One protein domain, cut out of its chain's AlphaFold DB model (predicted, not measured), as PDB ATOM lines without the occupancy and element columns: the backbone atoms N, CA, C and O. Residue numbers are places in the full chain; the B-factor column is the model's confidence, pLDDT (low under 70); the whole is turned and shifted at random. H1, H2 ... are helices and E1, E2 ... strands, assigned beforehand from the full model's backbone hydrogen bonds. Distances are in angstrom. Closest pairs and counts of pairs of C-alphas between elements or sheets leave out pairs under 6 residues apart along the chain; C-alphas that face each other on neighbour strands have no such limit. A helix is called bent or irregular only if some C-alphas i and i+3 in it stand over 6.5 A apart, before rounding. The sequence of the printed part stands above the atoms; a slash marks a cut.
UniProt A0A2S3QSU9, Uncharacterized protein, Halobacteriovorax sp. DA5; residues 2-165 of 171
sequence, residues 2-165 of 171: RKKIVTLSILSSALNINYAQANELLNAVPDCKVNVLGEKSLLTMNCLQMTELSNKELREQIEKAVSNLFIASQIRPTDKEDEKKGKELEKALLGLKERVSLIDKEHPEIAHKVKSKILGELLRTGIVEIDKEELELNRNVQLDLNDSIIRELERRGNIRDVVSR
ATOM      1  N   ARG A   2      -4.298  31.360  35.139       54.16
ATOM      2  CA  ARG A   2      -3.796  32.589  34.470       54.16
ATOM      3  C   ARG A   2      -2.293  32.585  34.133       54.16
ATOM      4  O   ARG A   2      -1.948  32.971  33.026       54.16
ATOM      5  N   LYS A   3      -1.435  32.084  35.030       65.44
ATOM      6  CA  LYS A   3       0.024  32.017  34.821       65.44
ATOM      7  C   LYS A   3       0.421  31.258  33.552       65.44
ATOM      8  O   LYS A   3       1.144  31.796  32.735       65.44
ATOM      9  N   LYS A   4      -0.142  30.065  33.340       63.84
ATOM     10  CA  LYS A   4       0.114  29.220  32.158       63.84
ATOM     11  C   LYS A   4      -0.177  29.948  30.833       63.84
ATOM     12  O   LYS A   4       0.636  29.961  29.919       63.84
ATOM     13  N   ILE A   5      -1.319  30.636  30.759       64.56
ATOM     14  CA  ILE A   5      -1.723  31.409  29.567       64.56
ATOM     15  C   ILE A   5      -0.774  32.594  29.325       64.56
ATOM     16  O   ILE A   5      -0.387  32.873  28.188       64.56
ATOM     17  N   VAL A   6      -0.400  33.293  30.397       67.69
ATOM     18  CA  VAL A   6       0.545  34.416  30.368       67.69
ATOM     19  C   VAL A   6       1.900  33.967  29.840       67.69
ATOM     20  O   VAL A   6       2.453  34.573  28.927       67.69
ATOM     21  N   THR A   7       2.417  32.885  30.397       74.06
ATOM     22  CA  THR A   7       3.715  32.333  30.063       74.06
ATOM     23  C   THR A   7       3.850  32.010  28.580       74.06
ATOM     24  O   THR A   7       4.794  32.440  27.913       74.06
ATOM     25  N   LEU A   8       2.861  31.299  28.053       69.06
ATOM     26  CA  LEU A   8       2.828  30.881  26.664       69.06
ATOM     27  C   LEU A   8       2.666  32.066  25.710       69.06
ATOM     28  O   LEU A   8       3.275  32.087  24.644       69.06
ATOM     29  N   SER A   9       1.913  33.088  26.119       71.19
ATOM     30  CA  SER A   9       1.796  34.354  25.387       71.19
ATOM     31  C   SER A   9       3.138  35.086  25.291       71.19
ATOM     32  O   SER A   9       3.508  35.573  24.223       71.19
ATOM     33  N   ILE A  10       3.904  35.121  26.386       74.50
ATOM     34  CA  ILE A  10       5.224  35.760  26.416       74.50
ATOM     35  C   ILE A  10       6.195  35.025  25.487       74.50
ATOM     36  O   ILE A  10       6.848  35.657  24.657       74.50
ATOM     37  N   LEU A  11       6.254  33.693  25.570       77.00
ATOM     38  CA  LEU A  11       7.115  32.880  24.706       77.00
ATOM     39  C   LEU A  11       6.722  32.980  23.231       77.00
ATOM     40  O   LEU A  11       7.586  33.197  22.385       77.00
ATOM     41  N   SER A  12       5.422  32.905  22.936       75.94
ATOM     42  CA  SER A  12       4.875  33.081  21.587       75.94
ATOM     43  C   SER A  12       5.267  34.437  21.006       75.94
ATOM     44  O   SER A  12       5.720  34.520  19.867       75.94
ATOM     45  N   SER A  13       5.180  35.505  21.807       78.75
ATOM     46  CA  SER A  13       5.598  36.837  21.375       78.75
ATOM     47  C   SER A  13       7.115  36.981  21.241       78.75
ATOM     48  O   SER A  13       7.543  37.760  20.395       78.75
ATOM     49  N   ALA A  14       7.918  36.337  22.090       82.56
ATOM     50  CA  ALA A  14       9.376  36.476  22.074       82.56
ATOM     51  C   ALA A  14      10.021  35.676  20.938       82.56
ATOM     52  O   ALA A  14      10.971  36.138  20.312       82.56
ATOM     53  N   LEU A  15       9.488  34.490  20.645       85.19
ATOM     54  CA  LEU A  15       9.973  33.626  19.569       85.19
ATOM     55  C   LEU A  15       9.206  33.832  18.255       85.19
ATOM     56  O   LEU A  15       9.572  33.241  17.242       85.19
ATOM     57  N   ASN A  16       8.163  34.668  18.256       82.88
ATOM     58  CA  ASN A  16       7.247  34.862  17.133       82.88
ATOM     59  C   ASN A  16       6.730  33.515  16.591       82.88
ATOM     60  O   ASN A  16       6.977  33.147  15.439       82.88
ATOM     61  N   ILE A  17       6.096  32.742  17.473       77.88
ATOM     62  CA  ILE A  17       5.548  31.407  17.193       77.88
ATOM     63  C   ILE A  17       4.122  31.303  17.718       77.88
ATOM     64  O   ILE A  17       3.754  31.993  18.665       77.88
ATOM     65  N   ASN A  18       3.324  30.421  17.126       74.75
ATOM     66  CA  ASN A  18       2.024  30.027  17.658       74.75
ATOM     67  C   ASN A  18       2.103  28.694  18.435       74.75
ATOM     68  O   ASN A  18       3.135  28.025  18.468       74.75
ATOM     69  N   TYR A  19       0.979  28.295  19.034       67.69
ATOM     70  CA  TYR A  19       0.845  27.063  19.820       67.69
ATOM     71  C   TYR A  19       1.222  25.788  19.046       67.69
ATOM     72  O   TYR A  19       1.821  24.882  19.616       67.69
ATOM     73  N   ALA A  20       0.882  25.701  17.757       71.25
ATOM     74  CA  ALA A  20       1.203  24.533  16.938       71.25
ATOM     75  C   ALA A  20       2.709  24.468  16.634       71.25
ATOM     76  O   ALA A  20       3.336  23.423  16.800       71.25
ATOM     77  N   GLN A  21       3.302  25.613  16.295       75.75
ATOM     78  CA  GLN A  21       4.730  25.752  16.010       75.75
ATOM     79  C   GLN A  21       5.604  25.483  17.241       75.75
ATOM     80  O   GLN A  21       6.715  24.988  17.101       75.75
ATOM     81  N   ALA A  22       5.119  25.777  18.450       73.25
ATOM     82  CA  ALA A  22       5.833  25.471  19.688       73.25
ATOM     83  C   ALA A  22       6.119  23.966  19.851       73.25
ATOM     84  O   ALA A  22       7.245  23.591  20.179       73.25
ATOM     85  N   ASN A  23       5.133  23.110  19.557       73.25
ATOM     86  CA  ASN A  23       5.302  21.654  19.589       73.25
ATOM     87  C   ASN A  23       6.281  21.168  18.511       73.25
ATOM     88  O   ASN A  23       7.141  20.334  18.780       73.25
ATOM     89  N   GLU A  24       6.163  21.695  17.292       77.00
ATOM     90  CA  GLU A  24       7.059  21.346  16.180       77.00
ATOM     91  C   GLU A  24       8.510  21.719  16.488       77.00
ATOM     92  O   GLU A  24       9.421  20.916  16.283       77.00
ATOM     93  N   LEU A  25       8.718  22.915  17.044       77.38
ATOM     94  CA  LEU A  25      10.038  23.386  17.432       77.38
ATOM     95  C   LEU A  25      10.641  22.530  18.529       77.38
ATOM     96  O   LEU A  25      11.823  22.226  18.430       77.38
ATOM     97  N   LEU A  26       9.850  22.121  19.524       75.50
ATOM     98  CA  LEU A  26      10.316  21.236  20.583       75.50
ATOM     99  C   LEU A  26      10.781  19.884  20.036       75.50
ATOM    100  O   LEU A  26      11.865  19.433  20.384       75.50
ATOM    101  N   ASN A  27      10.007  19.271  19.138       74.31
ATOM    102  CA  ASN A  27      10.398  18.017  18.485       74.31
ATOM    103  C   ASN A  27      11.661  18.171  17.624       74.31
ATOM    104  O   ASN A  27      12.357  17.196  17.351       74.31
ATOM    105  N   ALA A  28      11.946  19.395  17.174       72.62
ATOM    106  CA  ALA A  28      13.140  19.744  16.422       72.62
ATOM    107  C   ALA A  28      14.291  20.255  17.304       72.62
ATOM    108  O   ALA A  28      15.344  20.599  16.754       72.62
ATOM    109  N   VAL A  29      14.112  20.372  18.628       71.56
ATOM    110  CA  VAL A  29      15.205  20.699  19.549       71.56
ATOM    111  C   VAL A  29      16.186  19.525  19.485       71.56
ATOM    112  O   VAL A  29      15.769  18.386  19.687       71.56
ATOM    113  N   PRO A  30      17.474  19.757  19.165       64.00
ATOM    114  CA  PRO A  30      18.471  18.689  19.199       64.00
ATOM    115  C   PRO A  30      18.476  18.026  20.580       64.00
ATOM    116  O   PRO A  30      18.125  18.709  21.540       64.00
ATOM    117  N   ASP A  31      18.929  16.770  20.693       57.12
ATOM    118  CA  ASP A  31      19.137  16.041  21.964       57.12
ATOM    119  C   ASP A  31      20.198  16.727  22.858       57.12
ATOM    120  O   ASP A  31      21.285  16.228  23.152       57.12
ATOM    121  N   CYS A  32      19.894  17.944  23.273       50.22
ATOM    122  CA  CYS A  32      20.527  18.710  24.312       50.22
ATOM    123  C   CYS A  32      19.902  18.221  25.617       50.22
ATOM    124  O   CYS A  32      18.713  17.919  25.649       50.22
ATOM    125  N   LYS A  33      20.659  18.173  26.716       53.97
ATOM    126  CA  LYS A  33      20.088  17.907  28.045       53.97
ATOM    127  C   LYS A  33      18.995  18.945  28.348       53.97
ATOM    128  O   LYS A  33      19.311  20.057  28.765       53.97
ATOM    129  N   VAL A  34      17.737  18.607  28.081       54.00
ATOM    130  CA  VAL A  34      16.571  19.421  28.418       54.00
ATOM    131  C   VAL A  34      16.475  19.398  29.935       54.00
ATOM    132  O   VAL A  34      16.374  18.321  30.525       54.00
ATOM    133  N   ASN A  35      16.555  20.562  30.583       50.28
ATOM    134  CA  ASN A  35      16.230  20.600  31.999       50.28
ATOM    135  C   ASN A  35      14.745  20.351  32.125       50.28
ATOM    136  O   ASN A  35      13.924  21.058  31.544       50.28
ATOM    137  N   VAL A  36      14.420  19.343  32.910       48.75
ATOM    138  CA  VAL A  36      13.046  19.015  33.214       48.75
ATOM    139  C   VAL A  36      12.774  19.396  34.665       48.75
ATOM    140  O   VAL A  36      13.672  19.308  35.510       48.75
ATOM    141  N   LEU A  37      11.553  19.862  34.943       43.53
ATOM    142  CA  LEU A  37      11.131  20.362  36.256       43.53
ATOM    143  C   LEU A  37      11.652  19.476  37.405       43.53
ATOM    144  O   LEU A  37      11.439  18.262  37.424       43.53
ATOM    145  N   GLY A  38      12.352  20.099  38.360       40.44
ATOM    146  CA  GLY A  38      12.851  19.450  39.579       40.44
ATOM    147  C   GLY A  38      14.367  19.219  39.658       40.44
ATOM    148  O   GLY A  38      14.869  19.008  40.762       40.44
ATOM    149  N   GLU A  39      15.123  19.329  38.561       41.56
ATOM    150  CA  GLU A  39      16.592  19.261  38.608       41.56
ATOM    151  C   GLU A  39      17.225  20.660  38.569       41.56
ATOM    152  O   GLU A  39      17.075  21.414  37.609       41.56
ATOM    153  N   LYS A  40      17.971  21.026  39.623       42.44
ATOM    154  CA  LYS A  40      18.812  22.236  39.643       42.44
ATOM    155  C   LYS A  40      19.978  22.062  38.673       42.44
ATOM    156  O   LYS A  40      21.081  21.703  39.072       42.44
ATOM    157  N   SER A  41      19.743  22.354  37.409       44.16
ATOM    158  CA  SER A  41      20.775  22.356  36.385       44.16
ATOM    159  C   SER A  41      21.017  23.799  35.944       44.16
ATOM    160  O   SER A  41      20.465  24.312  34.977       44.16
ATOM    161  N   LEU A  42      21.851  24.497  36.721       51.19
ATOM    162  CA  LEU A  42      22.433  25.783  36.335       51.19
ATOM    163  C   LEU A  42      23.611  25.520  35.393       51.19
ATOM    164  O   LEU A  42      24.770  25.718  35.756       51.19
ATOM    165  N   LEU A  43      23.329  24.994  34.201       55.09
ATOM    166  CA  LEU A  43      24.368  24.831  33.193       55.09
ATOM    167  C   LEU A  43      24.715  26.205  32.609       55.09
ATOM    168  O   LEU A  43      23.837  26.975  32.225       55.09
ATOM    169  N   THR A  44      26.009  26.503  32.515       54.28
ATOM    170  CA  THR A  44      26.521  27.717  31.869       54.28
ATOM    171  C   THR A  44      26.064  27.798  30.407       54.28
ATOM    172  O   THR A  44      25.886  26.766  29.749       54.28
ATOM    173  N   MET A  45      25.864  29.011  29.877       57.53
ATOM    174  CA  MET A  45      25.651  29.243  28.440       57.53
ATOM    175  C   MET A  45      26.911  28.882  27.658       57.53
ATOM    176  O   MET A  45      27.820  29.693  27.563       57.53
ATOM    177  N   ASN A  46      26.972  27.662  27.126       53.34
ATOM    178  CA  ASN A  46      28.113  27.183  26.341       53.34
ATOM    179  C   ASN A  46      27.692  26.453  25.052       53.34
ATOM    180  O   ASN A  46      28.564  25.981  24.326       53.34
ATOM    181  N   CYS A  47      26.391  26.324  24.761       59.00
ATOM    182  CA  CYS A  47      25.917  25.403  23.719       59.00
ATOM    183  C   CYS A  47      25.155  26.059  22.562       59.00
ATOM    184  O   CYS A  47      24.986  25.410  21.529       59.00
ATOM    185  N   LEU A  48      24.730  27.323  22.674       73.75
ATOM    186  CA  LEU A  48      24.042  27.992  21.571       73.75
ATOM    187  C   LEU A  48      25.033  28.341  20.454       73.75
ATOM    188  O   LEU A  48      25.744  29.335  20.527       73.75
ATOM    189  N   GLN A  49      25.068  27.501  19.419       72.62
ATOM    190  CA  GLN A  49      25.828  27.733  18.193       72.62
ATOM    191  C   GLN A  49      24.873  27.773  17.000       72.62
ATOM    192  O   GLN A  49      24.269  26.758  16.642       72.62
ATOM    193  N   MET A  50      24.751  28.931  16.352       80.94
ATOM    194  CA  MET A  50      23.923  29.102  15.150       80.94
ATOM    195  C   MET A  50      24.788  29.067  13.890       80.94
ATOM    196  O   MET A  50      25.078  30.088  13.268       80.94
ATOM    197  N   THR A  51      25.237  27.873  13.513       79.12
ATOM    198  CA  THR A  51      26.035  27.657  12.296       79.12
ATOM    199  C   THR A  51      25.223  27.815  11.010       79.12
ATOM    200  O   THR A  51      25.796  28.011   9.946       79.12
ATOM    201  N   GLU A  52      23.894  27.761  11.106       78.12
ATOM    202  CA  GLU A  52      22.945  27.968  10.009       78.12
ATOM    203  C   GLU A  52      22.888  29.417   9.541       78.12
ATOM    204  O   GLU A  52      22.548  29.678   8.390       78.12
ATOM    205  N   LEU A  53      23.182  30.354  10.442       82.94
ATOM    206  CA  LEU A  53      23.106  31.773  10.161       82.94
ATOM    207  C   LEU A  53      24.467  32.242   9.645       82.94
ATOM    208  O   LEU A  53      25.441  32.346  10.396       82.94
ATOM    209  N   SER A  54      24.536  32.509   8.342       82.88
ATOM    210  CA  SER A  54      25.751  32.996   7.678       82.88
ATOM    211  C   SER A  54      26.105  34.427   8.095       82.88
ATOM    212  O   SER A  54      27.285  34.783   8.148       82.88
ATOM    213  N   ASN A  55      25.100  35.237   8.447       88.75
ATOM    214  CA  ASN A  55      25.292  36.577   8.985       88.75
ATOM    215  C   ASN A  55      25.872  36.509  10.410       88.75
ATOM    216  O   ASN A  55      25.158  36.307  11.395       88.75
ATOM    217  N   LYS A  56      27.194  36.700  10.505       87.69
ATOM    218  CA  LYS A  56      27.946  36.672  11.765       87.69
ATOM    219  C   LYS A  56      27.460  37.721  12.770       87.69
ATOM    220  O   LYS A  56      27.396  37.417  13.956       87.69
ATOM    221  N   GLU A  57      27.116  38.922  12.313       88.19
ATOM    222  CA  GLU A  57      26.681  40.000  13.203       88.19
ATOM    223  C   GLU A  57      25.314  39.684  13.816       88.19
ATOM    224  O   GLU A  57      25.150  39.743  15.035       88.19
ATOM    225  N   LEU A  58      24.347  39.268  12.992       87.44
ATOM    226  CA  LEU A  58      23.026  38.873  13.479       87.44
ATOM    227  C   LEU A  58      23.127  37.672  14.433       87.44
ATOM    228  O   LEU A  58      22.468  37.658  15.471       87.44
ATOM    229  N   ARG A  59      24.011  36.711  14.137       88.31
ATOM    230  CA  ARG A  59      24.296  35.573  15.022       88.31
ATOM    231  C   ARG A  59      24.751  36.022  16.407       88.31
ATOM    232  O   ARG A  59      24.139  35.639  17.399       88.31
ATOM    233  N   GLU A  60      25.790  36.849  16.468       88.12
ATOM    234  CA  GLU A  60      26.337  37.353  17.733       88.12
ATOM    235  C   GLU A  60      25.296  38.167  18.512       88.12
ATOM    236  O   GLU A  60      25.220  38.084  19.740       88.12
ATOM    237  N   GLN A  61      24.440  38.919  17.814       89.56
ATOM    238  CA  GLN A  61      23.347  39.662  18.439       89.56
ATOM    239  C   GLN A  61      22.285  38.742  19.060       89.56
ATOM    240  O   GLN A  61      21.810  39.038  20.159       89.56
ATOM    241  N   ILE A  62      21.916  37.637  18.402       88.88
ATOM    242  CA  ILE A  62      20.957  36.667  18.952       88.88
ATOM    243  C   ILE A  62      21.576  35.927  20.142       88.88
ATOM    244  O   ILE A  62      20.947  35.832  21.194       88.88
ATOM    245  N   GLU A  63      22.817  35.451  20.012       88.25
ATOM    246  CA  GLU A  63      23.539  34.779  21.102       88.25
ATOM    247  C   GLU A  63      23.633  35.686  22.337       88.25
ATOM    248  O   GLU A  63      23.346  35.264  23.462       88.25
ATOM    249  N   LYS A  64      23.925  36.974  22.126       89.88
ATOM    250  CA  LYS A  64      23.922  37.989  23.181       89.88
ATOM    251  C   LYS A  64      22.532  38.223  23.774       89.88
ATOM    252  O   LYS A  64      22.427  38.401  24.985       89.88
ATOM    253  N   ALA A  65      21.470  38.228  22.968       90.19
ATOM    254  CA  ALA A  65      20.103  38.397  23.464       90.19
ATOM    255  C   ALA A  65      19.683  37.239  24.384       90.19
ATOM    256  O   ALA A  65      19.166  37.483  25.475       90.19
ATOM    257  N   VAL A  66      19.979  35.995  23.995       89.44
ATOM    258  CA  VAL A  66      19.727  34.812  24.835       89.44
ATOM    259  C   VAL A  66      20.574  34.857  26.113       89.44
ATOM    260  O   VAL A  66      20.059  34.600  27.200       89.44
ATOM    261  N   SER A  67      21.837  35.281  26.011       87.25
ATOM    262  CA  SER A  67      22.726  35.460  27.167       87.25
ATOM    263  C   SER A  67      22.236  36.500  28.160       87.25
ATOM    264  O   SER A  67      22.194  36.236  29.362       87.25
ATOM    265  N   ASN A  68      21.762  37.645  27.677       89.12
ATOM    266  CA  ASN A  68      21.166  38.656  28.542       89.12
ATOM    267  C   ASN A  68      19.925  38.117  29.266       89.12
ATOM    268  O   ASN A  68      19.752  38.397  30.450       89.12
ATOM    269  N   LEU A  69      19.092  37.318  28.588       87.88
ATOM    270  CA  LEU A  69      17.902  36.717  29.199       87.88
ATOM    271  C   LEU A  69      18.274  35.711  30.291       87.88
ATOM    272  O   LEU A  69      17.678  35.725  31.367       87.88
ATOM    273  N   PHE A  70      19.295  34.889  30.043       86.75
ATOM    274  CA  PHE A  70      19.849  33.997  31.053       86.75
ATOM    275  C   PHE A  70      20.389  34.770  32.256       86.75
ATOM    276  O   PHE A  70      19.984  34.510  33.382       86.75
ATOM    277  N   ILE A  71      21.251  35.764  32.038       85.19
ATOM    278  CA  ILE A  71      21.823  36.572  33.124       85.19
ATOM    279  C   ILE A  71      20.711  37.232  33.948       85.19
ATOM    280  O   ILE A  71      20.741  37.165  35.178       85.19
ATOM    281  N   ALA A  72      19.706  37.814  33.288       85.00
ATOM    282  CA  ALA A  72      18.570  38.444  33.950       85.00
ATOM    283  C   ALA A  72      17.740  37.446  34.778       85.00
ATOM    284  O   ALA A  72      17.297  37.783  35.881       85.00
ATOM    285  N   SER A  73      17.573  36.201  34.311       81.81
ATOM    286  CA  SER A  73      16.861  35.164  35.072       81.81
ATOM    287  C   SER A  73      17.588  34.780  36.366       81.81
ATOM    288  O   SER A  73      16.931  34.537  37.386       81.81
ATOM    289  N   GLN A  74      18.924  34.837  36.360       81.31
ATOM    290  CA  GLN A  74      19.782  34.497  37.501       81.31
ATOM    291  C   GLN A  74      19.919  35.597  38.562       81.31
ATOM    292  O   GLN A  74      20.414  35.318  39.659       81.31
ATOM    293  N   ILE A  75      19.487  36.834  38.286       78.94
ATOM    294  CA  ILE A  75      19.542  37.921  39.275       78.94
ATOM    295  C   ILE A  75      18.758  37.485  40.518       78.94
ATOM    296  O   ILE A  75      17.591  37.090  40.431       78.94
ATOM    297  N   ARG A  76      19.394  37.519  41.692       71.88
ATOM    298  CA  ARG A  76      18.702  37.212  42.946       71.88
ATOM    299  C   ARG A  76      17.884  38.433  43.363       71.88
ATOM    300  O   ARG A  76      18.471  39.508  43.473       71.88
ATOM    301  N   PRO A  77      16.570  38.288  43.590       62.12
ATOM    302  CA  PRO A  77      15.775  39.367  44.149       62.12
ATOM    303  C   PRO A  77      16.322  39.701  45.542       62.12
ATOM    304  O   PRO A  77      16.401  38.838  46.418       62.12
ATOM    305  N   THR A  78      16.794  40.931  45.713       66.12
ATOM    306  CA  THR A  78      17.047  41.525  47.027       66.12
ATOM    307  C   THR A  78      16.116  42.722  47.145       66.12
ATOM    308  O   THR A  78      15.861  43.390  46.144       66.12
ATOM    309  N   ASP A  79      15.641  43.042  48.348       55.59
ATOM    310  CA  ASP A  79      14.593  44.058  48.561       55.59
ATOM    311  C   ASP A  79      14.891  45.442  47.932       55.59
ATOM    312  O   ASP A  79      13.975  46.234  47.717       55.59
ATOM    313  N   LYS A  80      16.160  45.745  47.603       59.00
ATOM    314  CA  LYS A  80      16.593  46.971  46.905       59.00
ATOM    315  C   LYS A  80      16.930  46.791  45.414       59.00
ATOM    316  O   LYS A  80      17.006  47.789  44.704       59.00
ATOM    317  N   GLU A  81      17.119  45.564  44.924       58.75
ATOM    318  CA  GLU A  81      17.429  45.258  43.515       58.75
ATOM    319  C   GLU A  81      16.293  44.537  42.767       58.75
ATOM    320  O   GLU A  81      16.417  44.289  41.567       58.75
ATOM    321  N   ASP A  82      15.157  44.263  43.415       61.09
ATOM    322  CA  ASP A  82      13.981  43.662  42.762       61.09
ATOM    323  C   ASP A  82      13.525  44.461  41.526       61.09
ATOM    324  O   ASP A  82      13.093  43.891  40.529       61.09
ATOM    325  N   GLU A  83      13.649  45.795  41.540       68.06
ATOM    326  CA  GLU A  83      13.309  46.626  40.371       68.06
ATOM    327  C   GLU A  83      14.229  46.396  39.177       68.06
ATOM    328  O   GLU A  83      13.812  46.533  38.026       68.06
ATOM    329  N   LYS A  84      15.484  46.052  39.452       75.69
ATOM    330  CA  LYS A  84      16.502  45.826  38.437       75.69
ATOM    331  C   LYS A  84      16.236  44.511  37.713       75.69
ATOM    332  O   LYS A  84      16.286  44.486  36.490       75.69
ATOM    333  N   LYS A  85      15.867  43.446  38.438       80.69
ATOM    334  CA  LYS A  85      15.590  42.132  37.833       80.69
ATOM    335  C   LYS A  85      14.460  42.189  36.806       80.69
ATOM    336  O   LYS A  85      14.650  41.739  35.679       80.69
ATOM    337  N   GLY A  86      13.306  42.747  37.178       76.94
ATOM    338  CA  GLY A  86      12.146  42.826  36.284       76.94
ATOM    339  C   GLY A  86      12.440  43.606  34.998       76.94
ATOM    340  O   GLY A  86      12.147  43.116  33.909       76.94
ATOM    341  N   LYS A  87      13.096  44.771  35.117       81.38
ATOM    342  CA  LYS A  87      13.489  45.610  33.970       81.38
ATOM    343  C   LYS A  87      14.505  44.921  33.057       81.38
ATOM    344  O   LYS A  87      14.384  45.002  31.838       81.38
ATOM    345  N   GLU A  88      15.498  44.236  33.623       84.44
ATOM    346  CA  GLU A  88      16.488  43.491  32.833       84.44
ATOM    347  C   GLU A  88      15.855  42.286  32.119       84.44
ATOM    348  O   GLU A  88      16.162  42.041  30.953       84.44
ATOM    349  N   LEU A  89      14.922  41.573  32.767       84.06
ATOM    350  CA  LEU A  89      14.164  40.477  32.147       84.06
ATOM    351  C   LEU A  89      13.318  40.964  30.968       84.06
ATOM    352  O   LEU A  89      13.352  40.377  29.890       84.06
ATOM    353  N   GLU A  90      12.583  42.053  31.165       81.69
ATOM    354  CA  GLU A  90      11.781  42.703  30.130       81.69
ATOM    355  C   GLU A  90      12.638  43.134  28.935       81.69
ATOM    356  O   GLU A  90      12.361  42.756  27.795       81.69
ATOM    357  N   LYS A  91      13.730  43.857  29.200       85.81
ATOM    358  CA  LYS A  91      14.665  44.312  28.171       85.81
ATOM    359  C   LYS A  91      15.272  43.142  27.396       85.81
ATOM    360  O   LYS A  91      15.448  43.234  26.182       85.81
ATOM    361  N   ALA A  92      15.585  42.042  28.077       88.19
ATOM    362  CA  ALA A  92      16.122  40.851  27.436       88.19
ATOM    363  C   ALA A  92      15.082  40.132  26.559       88.19
ATOM    364  O   ALA A  92      15.406  39.742  25.437       88.19
ATOM    365  N   LEU A  93      13.830  40.011  27.019       86.88
ATOM    366  CA  LEU A  93      12.726  39.442  26.232       86.88
ATOM    367  C   LEU A  93      12.425  40.281  24.980       86.88
ATOM    368  O   LEU A  93      12.225  39.724  23.900       86.88
ATOM    369  N   LEU A  94      12.449  41.611  25.105       85.62
ATOM    370  CA  LEU A  94      12.331  42.546  23.983       85.62
ATOM    371  C   LEU A  94      13.452  42.377  22.967       85.62
ATOM    372  O   LEU A  94      13.192  42.209  21.777       85.62
ATOM    373  N   GLY A  95      14.696  42.378  23.449       89.38
ATOM    374  CA  GLY A  95      15.859  42.188  22.596       89.38
ATOM    375  C   GLY A  95      15.775  40.875  21.823       89.38
ATOM    376  O   GLY A  95      16.044  40.859  20.626       89.38
ATOM    377  N   LEU A  96      15.339  39.788  22.467       90.00
ATOM    378  CA  LEU A  96      15.146  38.508  21.790       90.00
ATOM    379  C   LEU A  96      14.053  38.590  20.710       90.00
ATOM    380  O   LEU A  96      14.303  38.182  19.576       90.00
ATOM    381  N   LYS A  97      12.893  39.183  21.025       89.19
ATOM    382  CA  LYS A  97      11.781  39.388  20.079       89.19
ATOM    383  C   LYS A  97      12.212  40.131  18.820       89.19
ATOM    384  O   LYS A  97      11.872  39.718  17.711       89.19
ATOM    385  N   GLU A  98      12.949  41.225  18.983       89.69
ATOM    386  CA  GLU A  98      13.439  42.030  17.864       89.69
ATOM    387  C   GLU A  98      14.359  41.218  16.951       89.69
ATOM    388  O   GLU A  98      14.158  41.206  15.737       89.69
ATOM    389  N   ARG A  99      15.330  40.490  17.522       90.88
ATOM    390  CA  ARG A  99      16.269  39.687  16.725       90.88
ATOM    391  C   ARG A  99      15.577  38.524  16.033       90.88
ATOM    392  O   ARG A  99      15.837  38.297  14.858       90.88
ATOM    393  N   VAL A 100      14.656  37.837  16.705       89.62
ATOM    394  CA  VAL A 100      13.882  36.754  16.081       89.62
ATOM    395  C   VAL A 100      12.996  37.281  14.948       89.62
ATOM    396  O   VAL A 100      12.935  36.669  13.884       89.62
ATOM    397  N   SER A 101      12.393  38.459  15.119       89.25
ATOM    398  CA  SER A 101      11.601  39.105  14.064       89.25
ATOM    399  C   SER A 101      12.442  39.488  12.841       89.25
ATOM    400  O   SER A 101      11.921  39.489  11.727       89.25
ATOM    401  N   LEU A 102      13.721  39.835  13.024       90.81
ATOM    402  CA  LEU A 102      14.646  40.074  11.911       90.81
ATOM    403  C   LEU A 102      14.947  38.781  11.151       90.81
ATOM    404  O   LEU A 102      14.908  38.790   9.928       90.81
ATOM    405  N   ILE A 103      15.149  37.659  11.852       89.75
ATOM    406  CA  ILE A 103      15.350  36.349  11.210       89.75
ATOM    407  C   ILE A 103      14.137  35.979  10.354       89.75
ATOM    408  O   ILE A 103      14.305  35.579   9.210       89.75
ATOM    409  N   ASP A 104      12.919  36.158  10.871       87.94
ATOM    410  CA  ASP A 104      11.698  35.852  10.114       87.94
ATOM    411  C   ASP A 104      11.558  36.687   8.833       87.94
ATOM    412  O   ASP A 104      10.954  36.233   7.863       87.94
ATOM    413  N   LYS A 105      12.095  37.913   8.830       89.88
ATOM    414  CA  LYS A 105      12.025  38.831   7.686       89.88
ATOM    415  C   LYS A 105      13.146  38.608   6.677       89.88
ATOM    416  O   LYS A 105      12.892  38.651   5.479       89.88
ATOM    417  N   GLU A 106      14.371  38.435   7.157       90.75
ATOM    418  CA  GLU A 106      15.585  38.426   6.329       90.75
ATOM    419  C   GLU A 106      16.035  37.011   5.952       90.75
ATOM    420  O   GLU A 106      16.673  36.832   4.918       90.75
ATOM    421  N   HIS A 107      15.690  36.014   6.772       89.25
ATOM    422  CA  HIS A 107      16.143  34.627   6.659       89.25
ATOM    423  C   HIS A 107      15.019  33.602   6.946       89.25
ATOM    424  O   HIS A 107      15.190  32.699   7.784       89.25
ATOM    425  N   PRO A 108      13.840  33.715   6.299       89.56
ATOM    426  CA  PRO A 108      12.687  32.852   6.577       89.56
ATOM    427  C   PRO A 108      12.981  31.357   6.372       89.56
ATOM    428  O   PRO A 108      12.417  30.512   7.068       89.56
ATOM    429  N   GLU A 109      13.893  31.015   5.463       89.88
ATOM    430  CA  GLU A 109      14.283  29.646   5.118       89.88
ATOM    431  C   GLU A 109      14.985  28.889   6.256       89.88
ATOM    432  O   GLU A 109      14.909  27.661   6.322       89.88
ATOM    433  N   ILE A 110      15.640  29.604   7.175       87.25
ATOM    434  CA  ILE A 110      16.321  29.021   8.344       87.25
ATOM    435  C   ILE A 110      15.655  29.386   9.674       87.25
ATOM    436  O   ILE A 110      16.064  28.864  10.717       87.25
ATOM    437  N   ALA A 111      14.617  30.227   9.662       88.75
ATOM    438  CA  ALA A 111      13.967  30.743  10.864       88.75
ATOM    439  C   ALA A 111      13.527  29.635  11.829       88.75
ATOM    440  O   ALA A 111      13.826  29.697  13.022       88.75
ATOM    441  N   HIS A 112      12.905  28.571  11.314       87.88
ATOM    442  CA  HIS A 112      12.493  27.419  12.121       87.88
ATOM    443  C   HIS A 112      13.678  26.772  12.861       87.88
ATOM    444  O   HIS A 112      13.617  26.523  14.065       87.88
ATOM    445  N   LYS A 113      14.796  26.545  12.162       87.31
ATOM    446  CA  LYS A 113      15.977  25.885  12.732       87.31
ATOM    447  C   LYS A 113      16.656  26.753  13.792       87.31
ATOM    448  O   LYS A 113      17.076  26.239  14.826       87.31
ATOM    449  N   VAL A 114      16.719  28.067  13.571       88.50
ATOM    450  CA  VAL A 114      17.277  29.004  14.556       88.50
ATOM    451  C   VAL A 114      16.377  29.115  15.791       88.50
ATOM    452  O   VAL A 114      16.873  29.009  16.911       88.50
ATOM    453  N   LYS A 115      15.055  29.244  15.612       90.50
ATOM    454  CA  LYS A 115      14.085  29.284  16.722       90.50
ATOM    455  C   LYS A 115      14.132  28.021  17.580       90.50
ATOM    456  O   LYS A 115      14.100  28.132  18.803       90.50
ATOM    457  N   SER A 116      14.276  26.845  16.964       86.50
ATOM    458  CA  SER A 116      14.421  25.573  17.688       86.50
ATOM    459  C   SER A 116      15.680  25.582  18.563       86.50
ATOM    460  O   SER A 116      15.611  25.271  19.751       86.50
ATOM    461  N   LYS A 117      16.823  26.035  18.031       87.19
ATOM    462  CA  LYS A 117      18.065  26.147  18.812       87.19
ATOM    463  C   LYS A 117      17.949  27.123  19.980       87.19
ATOM    464  O   LYS A 117      18.442  26.823  21.065       87.19
ATOM    465  N   ILE A 118      17.287  28.264  19.775       89.44
ATOM    466  CA  ILE A 118      17.004  29.218  20.854       89.44
ATOM    467  C   ILE A 118      16.154  28.537  21.930       89.44
ATOM    468  O   ILE A 118      16.542  28.546  23.094       89.44
ATOM    469  N   LEU A 119      15.038  27.905  21.552       87.00
ATOM    470  CA  LEU A 119      14.153  27.213  22.491       87.00
ATOM    471  C   LEU A 119      14.893  26.119  23.271       87.00
ATOM    472  O   LEU A 119      14.775  26.057  24.494       87.00
ATOM    473  N   GLY A 120      15.705  25.309  22.590       82.81
ATOM    474  CA  GLY A 120      16.529  24.283  23.221       82.81
ATOM    475  C   GLY A 120      17.485  24.848  24.270       82.81
ATOM    476  O   GLY A 120      17.641  24.268  25.343       82.81
ATOM    477  N   GLU A 121      18.076  26.015  24.014       84.75
ATOM    478  CA  GLU A 121      18.945  26.687  24.981       84.75
ATOM    479  C   GLU A 121      18.160  27.262  26.172       84.75
ATOM    480  O   GLU A 121      18.610  27.165  27.317       84.75
ATOM    481  N   LEU A 122      16.966  27.818  25.942       86.38
ATOM    482  CA  LEU A 122      16.094  28.303  27.020       86.38
ATOM    483  C   LEU A 122      15.631  27.164  27.939       86.38
ATOM    484  O   LEU A 122      15.586  27.336  29.158       86.38
ATOM    485  N   LEU A 123      15.347  25.997  27.361       80.69
ATOM    486  CA  LEU A 123      15.034  24.771  28.090       80.69
ATOM    487  C   LEU A 123      16.240  24.272  28.888       80.69
ATOM    488  O   LEU A 123      16.154  24.048  30.090       80.69
ATOM    489  N   ARG A 124      17.408  24.163  28.250       77.62
ATOM    490  CA  ARG A 124      18.659  23.723  28.892       77.62
ATOM    491  C   ARG A 124      19.097  24.627  30.048       77.62
ATOM    492  O   ARG A 124      19.773  24.173  30.965       77.62
ATOM    493  N   THR A 125      18.759  25.912  29.999       76.88
ATOM    494  CA  THR A 125      19.109  26.889  31.042       76.88
ATOM    495  C   THR A 125      18.057  27.006  32.148       76.88
ATOM    496  O   THR A 125      18.295  27.708  33.133       76.88
ATOM    497  N   GLY A 126      16.913  26.322  32.021       74.50
ATOM    498  CA  GLY A 126      15.798  26.404  32.970       74.50
ATOM    499  C   GLY A 126      15.051  27.741  32.937       74.50
ATOM    500  O   GLY A 126      14.369  28.089  33.896       74.50
ATOM    501  N   ILE A 127      15.203  28.523  31.862       83.38
ATOM    502  CA  ILE A 127      14.385  29.721  31.621       83.38
ATOM    503  C   ILE A 127      12.987  29.290  31.191       83.38
ATOM    504  O   ILE A 127      12.003  29.872  31.644       83.38
ATOM    505  N   VAL A 128      12.930  28.268  30.334       82.06
ATOM    506  CA  VAL A 128      11.722  27.531  29.970       82.06
ATOM    507  C   VAL A 128      11.805  26.153  30.610       82.06
ATOM    508  O   VAL A 128      12.867  25.546  30.702       82.06
ATOM    509  N   GLU A 129      10.665  25.681  31.062       77.75
ATOM    510  CA  GLU A 129      10.411  24.429  31.735       77.75
ATOM    511  C   GLU A 129       9.284  23.720  30.981       77.75
ATOM    512  O   GLU A 129       8.406  24.354  30.388       77.75
ATOM    513  N   ILE A 130       9.333  22.393  30.983       72.38
ATOM    514  CA  ILE A 130       8.284  21.545  30.423       72.38
ATOM    515  C   ILE A 130       7.800  20.620  31.524       72.38
ATOM    516  O   ILE A 130       8.607  20.109  32.312       72.38
ATOM    517  N   ASP A 131       6.490  20.405  31.561       68.94
ATOM    518  CA  ASP A 131       5.891  19.392  32.412       68.94
ATOM    519  C   ASP A 131       6.397  17.995  32.007       68.94
ATOM    520  O   ASP A 131       6.188  17.544  30.877       68.94
ATOM    521  N   LYS A 132       7.097  17.314  32.931       59.53
ATOM    522  CA  LYS A 132       7.652  15.962  32.721       59.53
ATOM    523  C   LYS A 132       6.582  15.001  32.219       59.53
ATOM    524  O   LYS A 132       6.845  14.210  31.319       59.53
ATOM    525  N   GLU A 133       5.389  15.093  32.796       60.12
ATOM    526  CA  GLU A 133       4.295  14.168  32.518       60.12
ATOM    527  C   GLU A 133       3.762  14.351  31.086       60.12
ATOM    528  O   GLU A 133       3.397  13.379  30.430       60.12
ATOM    529  N   GLU A 134       3.782  15.573  30.546       59.38
ATOM    530  CA  GLU A 134       3.368  15.848  29.162       59.38
ATOM    531  C   GLU A 134       4.423  15.416  28.137       59.38
ATOM    532  O   GLU A 134       4.077  14.901  27.067       59.38
ATOM    533  N   LEU A 135       5.704  15.574  28.487       60.00
ATOM    534  CA  LEU A 135       6.834  15.167  27.650       60.00
ATOM    535  C   LEU A 135       6.875  13.640  27.468       60.00
ATOM    536  O   LEU A 135       7.169  13.154  26.379       60.00
ATOM    537  N   GLU A 136       6.506  12.879  28.501       58.31
ATOM    538  CA  GLU A 136       6.405  11.413  28.453       58.31
ATOM    539  C   GLU A 136       5.154  10.913  27.707       58.31
ATOM    540  O   GLU A 136       5.162   9.823  27.132       58.31
ATOM    541  N   LEU A 137       4.077  11.706  27.680       57.34
ATOM    542  CA  LEU A 137       2.798  11.321  27.073       57.34
ATOM    543  C   LEU A 137       2.653  11.719  25.594       57.34
ATOM    544  O   LEU A 137       1.660  11.323  24.976       57.34
ATOM    545  N   ASN A 138       3.598  12.473  25.009       55.09
ATOM    546  CA  ASN A 138       3.527  12.997  23.629       55.09
ATOM    547  C   ASN A 138       2.206  13.737  23.322       55.09
ATOM    548  O   ASN A 138       1.705  13.735  22.194       55.09
ATOM    549  N   ARG A 139       1.596  14.351  24.337       54.62
ATOM    550  CA  ARG A 139       0.345  15.106  24.209       54.62
ATOM    551  C   ARG A 139       0.642  16.568  24.483       54.62
ATOM    552  O   ARG A 139       1.198  16.857  25.527       54.62
ATOM    553  N   ASN A 140       0.249  17.440  23.545       56.41
ATOM    554  CA  ASN A 140       0.251  18.907  23.634       56.41
ATOM    555  C   ASN A 140       1.269  19.472  24.633       56.41
ATOM    556  O   ASN A 140       0.893  19.781  25.758       56.41
ATOM    557  N   VAL A 141       2.527  19.618  24.218       61.50
ATOM    558  CA  VAL A 141       3.574  20.042  25.142       61.50
ATOM    559  C   VAL A 141       3.376  21.496  25.546       61.50
ATOM    560  O   VAL A 141       3.359  22.404  24.708       61.50
ATOM    561  N   GLN A 142       3.230  21.725  26.846       67.12
ATOM    562  CA  GLN A 142       3.104  23.057  27.398       67.12
ATOM    563  C   GLN A 142       4.493  23.621  27.736       67.12
ATOM    564  O   GLN A 142       5.162  23.184  28.671       67.12
ATOM    565  N   LEU A 143       4.936  24.611  26.955       71.19
ATOM    566  CA  LEU A 143       6.160  25.364  27.232       71.19
ATOM    567  C   LEU A 143       5.872  26.446  28.270       71.19
ATOM    568  O   LEU A 143       5.149  27.403  27.973       71.19
ATOM    569  N   ASP A 144       6.475  26.327  29.453       74.69
ATOM    570  CA  ASP A 144       6.296  27.286  30.531       74.69
ATOM    571  C   ASP A 144       7.624  27.979  30.912       74.69
ATOM    572  O   ASP A 144       8.578  27.336  31.304       74.69
ATOM    573  N   LEU A 145       7.733  29.308  30.844       77.69
ATOM    574  CA  LEU A 145       8.730  30.070  31.601       77.69
ATOM    575  C   LEU A 145       8.709  29.680  33.078       77.69
ATOM    576  O   LEU A 145       7.640  29.549  33.681       77.69
ATOM    577  N   ASN A 146       9.901  29.634  33.667       76.12
ATOM    578  CA  ASN A 146      10.074  29.364  35.081       76.12
ATOM    579  C   ASN A 146       9.192  30.281  35.946       76.12
ATOM    580  O   ASN A 146       9.128  31.505  35.775       76.12
ATOM    581  N   ASP A 147       8.547  29.672  36.937       74.38
ATOM    582  CA  ASP A 147       7.519  30.295  37.771       74.38
ATOM    583  C   ASP A 147       8.035  31.537  38.537       74.38
ATOM    584  O   ASP A 147       7.268  32.449  38.859       74.38
ATOM    585  N   SER A 148       9.346  31.612  38.807       73.56
ATOM    586  CA  SER A 148       9.990  32.780  39.425       73.56
ATOM    587  C   SER A 148      10.121  33.975  38.473       73.56
ATOM    588  O   SER A 148       9.981  35.114  38.915       73.56
ATOM    589  N   ILE A 149      10.323  33.731  37.174       77.75
ATOM    590  CA  ILE A 149      10.388  34.768  36.134       77.75
ATOM    591  C   ILE A 149       9.000  35.387  35.958       77.75
ATOM    592  O   ILE A 149       8.856  36.609  35.972       77.75
ATOM    593  N   ILE A 150       7.968  34.543  35.870       77.44
ATOM    594  CA  ILE A 150       6.575  34.982  35.720       77.44
ATOM    595  C   ILE A 150       6.130  35.832  36.901       77.44
ATOM    596  O   ILE A 150       5.599  36.921  36.702       77.44
ATOM    597  N   ARG A 151       6.388  35.380  38.133       76.44
ATOM    598  CA  ARG A 151       6.021  36.143  39.336       76.44
ATOM    599  C   ARG A 151       6.666  37.526  39.367       76.44
ATOM    600  O   ARG A 151       6.001  38.475  39.775       76.44
ATOM    601  N   GLU A 152       7.922  37.649  38.941       76.06
ATOM    602  CA  GLU A 152       8.621  38.938  38.937       76.06
ATOM    603  C   GLU A 152       8.009  39.907  37.917       76.06
ATOM    604  O   GLU A 152       7.694  41.053  38.240       76.06
ATOM    605  N   LEU A 153       7.754  39.420  36.703       75.75
ATOM    606  CA  LEU A 153       7.113  40.200  35.649       75.75
ATOM    607  C   LEU A 153       5.646  40.563  35.998       75.75
ATOM    608  O   LEU A 153       5.185  41.662  35.686       75.75
ATOM    609  N   GLU A 154       4.908  39.685  36.694       73.75
ATOM    610  CA  GLU A 154       3.534  39.933  37.165       73.75
ATOM    611  C   GLU A 154       3.491  40.986  38.278       73.75
ATOM    612  O   GLU A 154       2.670  41.907  38.228       73.75
ATOM    613  N   ARG A 155       4.383  40.876  39.272       72.19
ATOM    614  CA  ARG A 155       4.461  41.783  40.430       72.19
ATOM    615  C   ARG A 155       4.655  43.240  40.012       72.19
ATOM    616  O   ARG A 155       4.176  44.138  40.701       72.19
ATOM    617  N   ARG A 156       5.336  43.476  38.889       67.69
ATOM    618  CA  ARG A 156       5.657  44.814  38.373       67.69
ATOM    619  C   ARG A 156       4.605  45.396  37.430       67.69
ATOM    620  O   ARG A 156       4.707  46.560  37.072       67.69
ATOM    621  N   GLY A 157       3.575  44.629  37.067       61.06
ATOM    622  CA  GLY A 157       2.536  45.076  36.137       61.06
ATOM    623  C   GLY A 157       2.901  44.916  34.659       61.06
ATOM    624  O   GLY A 157       2.005  45.015  33.829       61.06
ATOM    625  N   ASN A 158       4.143  44.539  34.341       62.31
ATOM    626  CA  ASN A 158       4.644  44.311  32.978       62.31
ATOM    627  C   ASN A 158       3.862  43.223  32.216       62.31
ATOM    628  O   ASN A 158       3.897  43.150  30.993       62.31
ATOM    629  N   ILE A 159       3.144  42.360  32.943       56.97
ATOM    630  CA  ILE A 159       2.308  41.288  32.385       56.97
ATOM    631  C   ILE A 159       0.819  41.650  32.301       56.97
ATOM    632  O   ILE A 159       0.089  41.025  31.526       56.97
ATOM    633  N   ARG A 160       0.328  42.650  33.051       49.00
ATOM    634  CA  ARG A 160      -1.106  43.011  33.007       49.00
ATOM    635  C   ARG A 160      -1.548  43.437  31.599       49.00
ATOM    636  O   ARG A 160      -2.697  43.171  31.248       49.00
ATOM    637  N   ASP A 161      -0.639  43.972  30.783       39.09
ATOM    638  CA  ASP A 161      -0.885  44.340  29.379       39.09
ATOM    639  C   ASP A 161      -0.762  43.187  28.366       39.09
ATOM    640  O   ASP A 161      -1.322  43.260  27.272       39.09
ATOM    641  N   VAL A 162      -0.115  42.072  28.724       42.62
ATOM    642  CA  VAL A 162       0.006  40.881  27.855       42.62
ATOM    643  C   VAL A 162      -1.341  40.156  27.721       42.62
ATOM    644  O   VAL A 162      -1.702  39.664  26.651       42.62
ATOM    645  N   VAL A 163      -2.110  40.108  28.815       41.88
ATOM    646  CA  VAL A 163      -3.411  39.418  28.885       41.88
ATOM    647  C   VAL A 163      -4.514  40.211  28.177       41.88
ATOM    648  O   VAL A 163      -5.435  39.615  27.621       41.88
ATOM    649  N   SER A 164      -4.430  41.543  28.168       39.19
ATOM    650  CA  SER A 164      -5.452  42.411  27.569       39.19
ATOM    651  C   SER A 164      -5.390  42.460  26.034       39.19
ATOM    652  O   SER A 164      -6.395  42.785  25.405       39.19
ATOM    653  N   ARG A 165      -4.252  42.099  25.415       39.78
ATOM    654  CA  ARG A 165      -4.003  42.225  23.961       39.78
ATOM    655  C   ARG A 165      -3.812  40.901  23.209       39.78
ATOM    656  O   ARG A 165      -3.183  40.875  22.152       39.78
TER     657      ARG A 165
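AT A GLANCE: This is residues 2 to 165 of the 171 residues of an uncharacterized protein of Halobacteriovorax sp. DA5 (UniProt A0A2S3QSU9). Three long helices, H3, H4 and H5, run up and down at shallow tilts, while a pair of very short strands, E1 and E2, sits between H5 and the slanting first helix, H1. H2 crosses H5, H7 crosses H4, H8 packs on H1, and H6 sticks out between the two strands in the chain, touching no helix. The printed part has 164 residues, mostly helix, in the order H1 H2 H3 H4 H5 E1 H6 E2 H7 H8; the sheet, E1 - E2, is antiparallel. The whole is compact, with a radius of gyration of the C-alphas of 15.1 A and spans of 44 by 39 by 34 A.

HOW THE PARTS SIT: E1, residues 128 to 130, and E2, residues 143 to 145, are antiparallel at 137 degrees, with N 129 and O 144 2.7 A apart and N 144 and O 129 2.9 A apart, within hydrogen-bond range. The closest C-alphas of E2 and H1, residues 2 to 15, are those of Asp 144 and Thr 7, 5.7 A. Those of E1 and H5, residues 108 to 124, are Val 128 and Leu 122, 5.3 A. H5 is irregular: C-alphas 109 and 112 are 7.6 A apart. H3, residues 56 to 74, H4, residues 82 to 106, and H5 form an up and down bundle, each running against the one before. The hairpin H3 and H4 touches closest at the C-alphas of Leu 69 and Ala 92, 4.8 A, at a shallow tilt of 26 degrees. H4, the hub, also touches H1, at a steep tilt of 47 degrees, the C-alphas of Lys 97 and Ala 14 closest at 4.3 A. H7, residues 147 to 155, touches H4 about perpendicular at 75 degrees, Leu 153 to Gly 86, C-alphas 5.7 A. H2, residues 19 to 27, touches H5 at 73 degrees, Leu 25 to Ser 116, C-alphas 4.9 A. H8, residues 160 to 164, touches H1; H6, residues 132 to 137, is apart from H5. Every O i to N i+4 pair is within hydrogen-bond range in H1, H3, H6 and H7; the counts are 4 of 5 in H2, 20 of 21 in H4, 11 of 13 in H5 and 0 of 1 in H8, where 0 of 2 O i to N i+3 pairs are.

IN THESE COORDINATES: H1 begins at C-alpha 2, (-3.796, 32.589, 34.470). H4, 36.8 A long, begins at C-alpha 82, (13.981, 43.662, 42.762). H3 measures 27.1 A, H5 24.8 A and H1 20.3 A. H8 ends at C-alpha 164, (-5.452, 42.411, 27.569).

THE WHOLE: The two C-alphas farthest apart, Asp 79 and Glu 109, are 45.8 A apart. The printed part has no cut. The link from H2 to H3, residues 28 to 55, is long. Mean pLDDT of the printed part is 73.6; 54 residues are under 70, among them 30 to 47, 131 to 142 and 156 to 165.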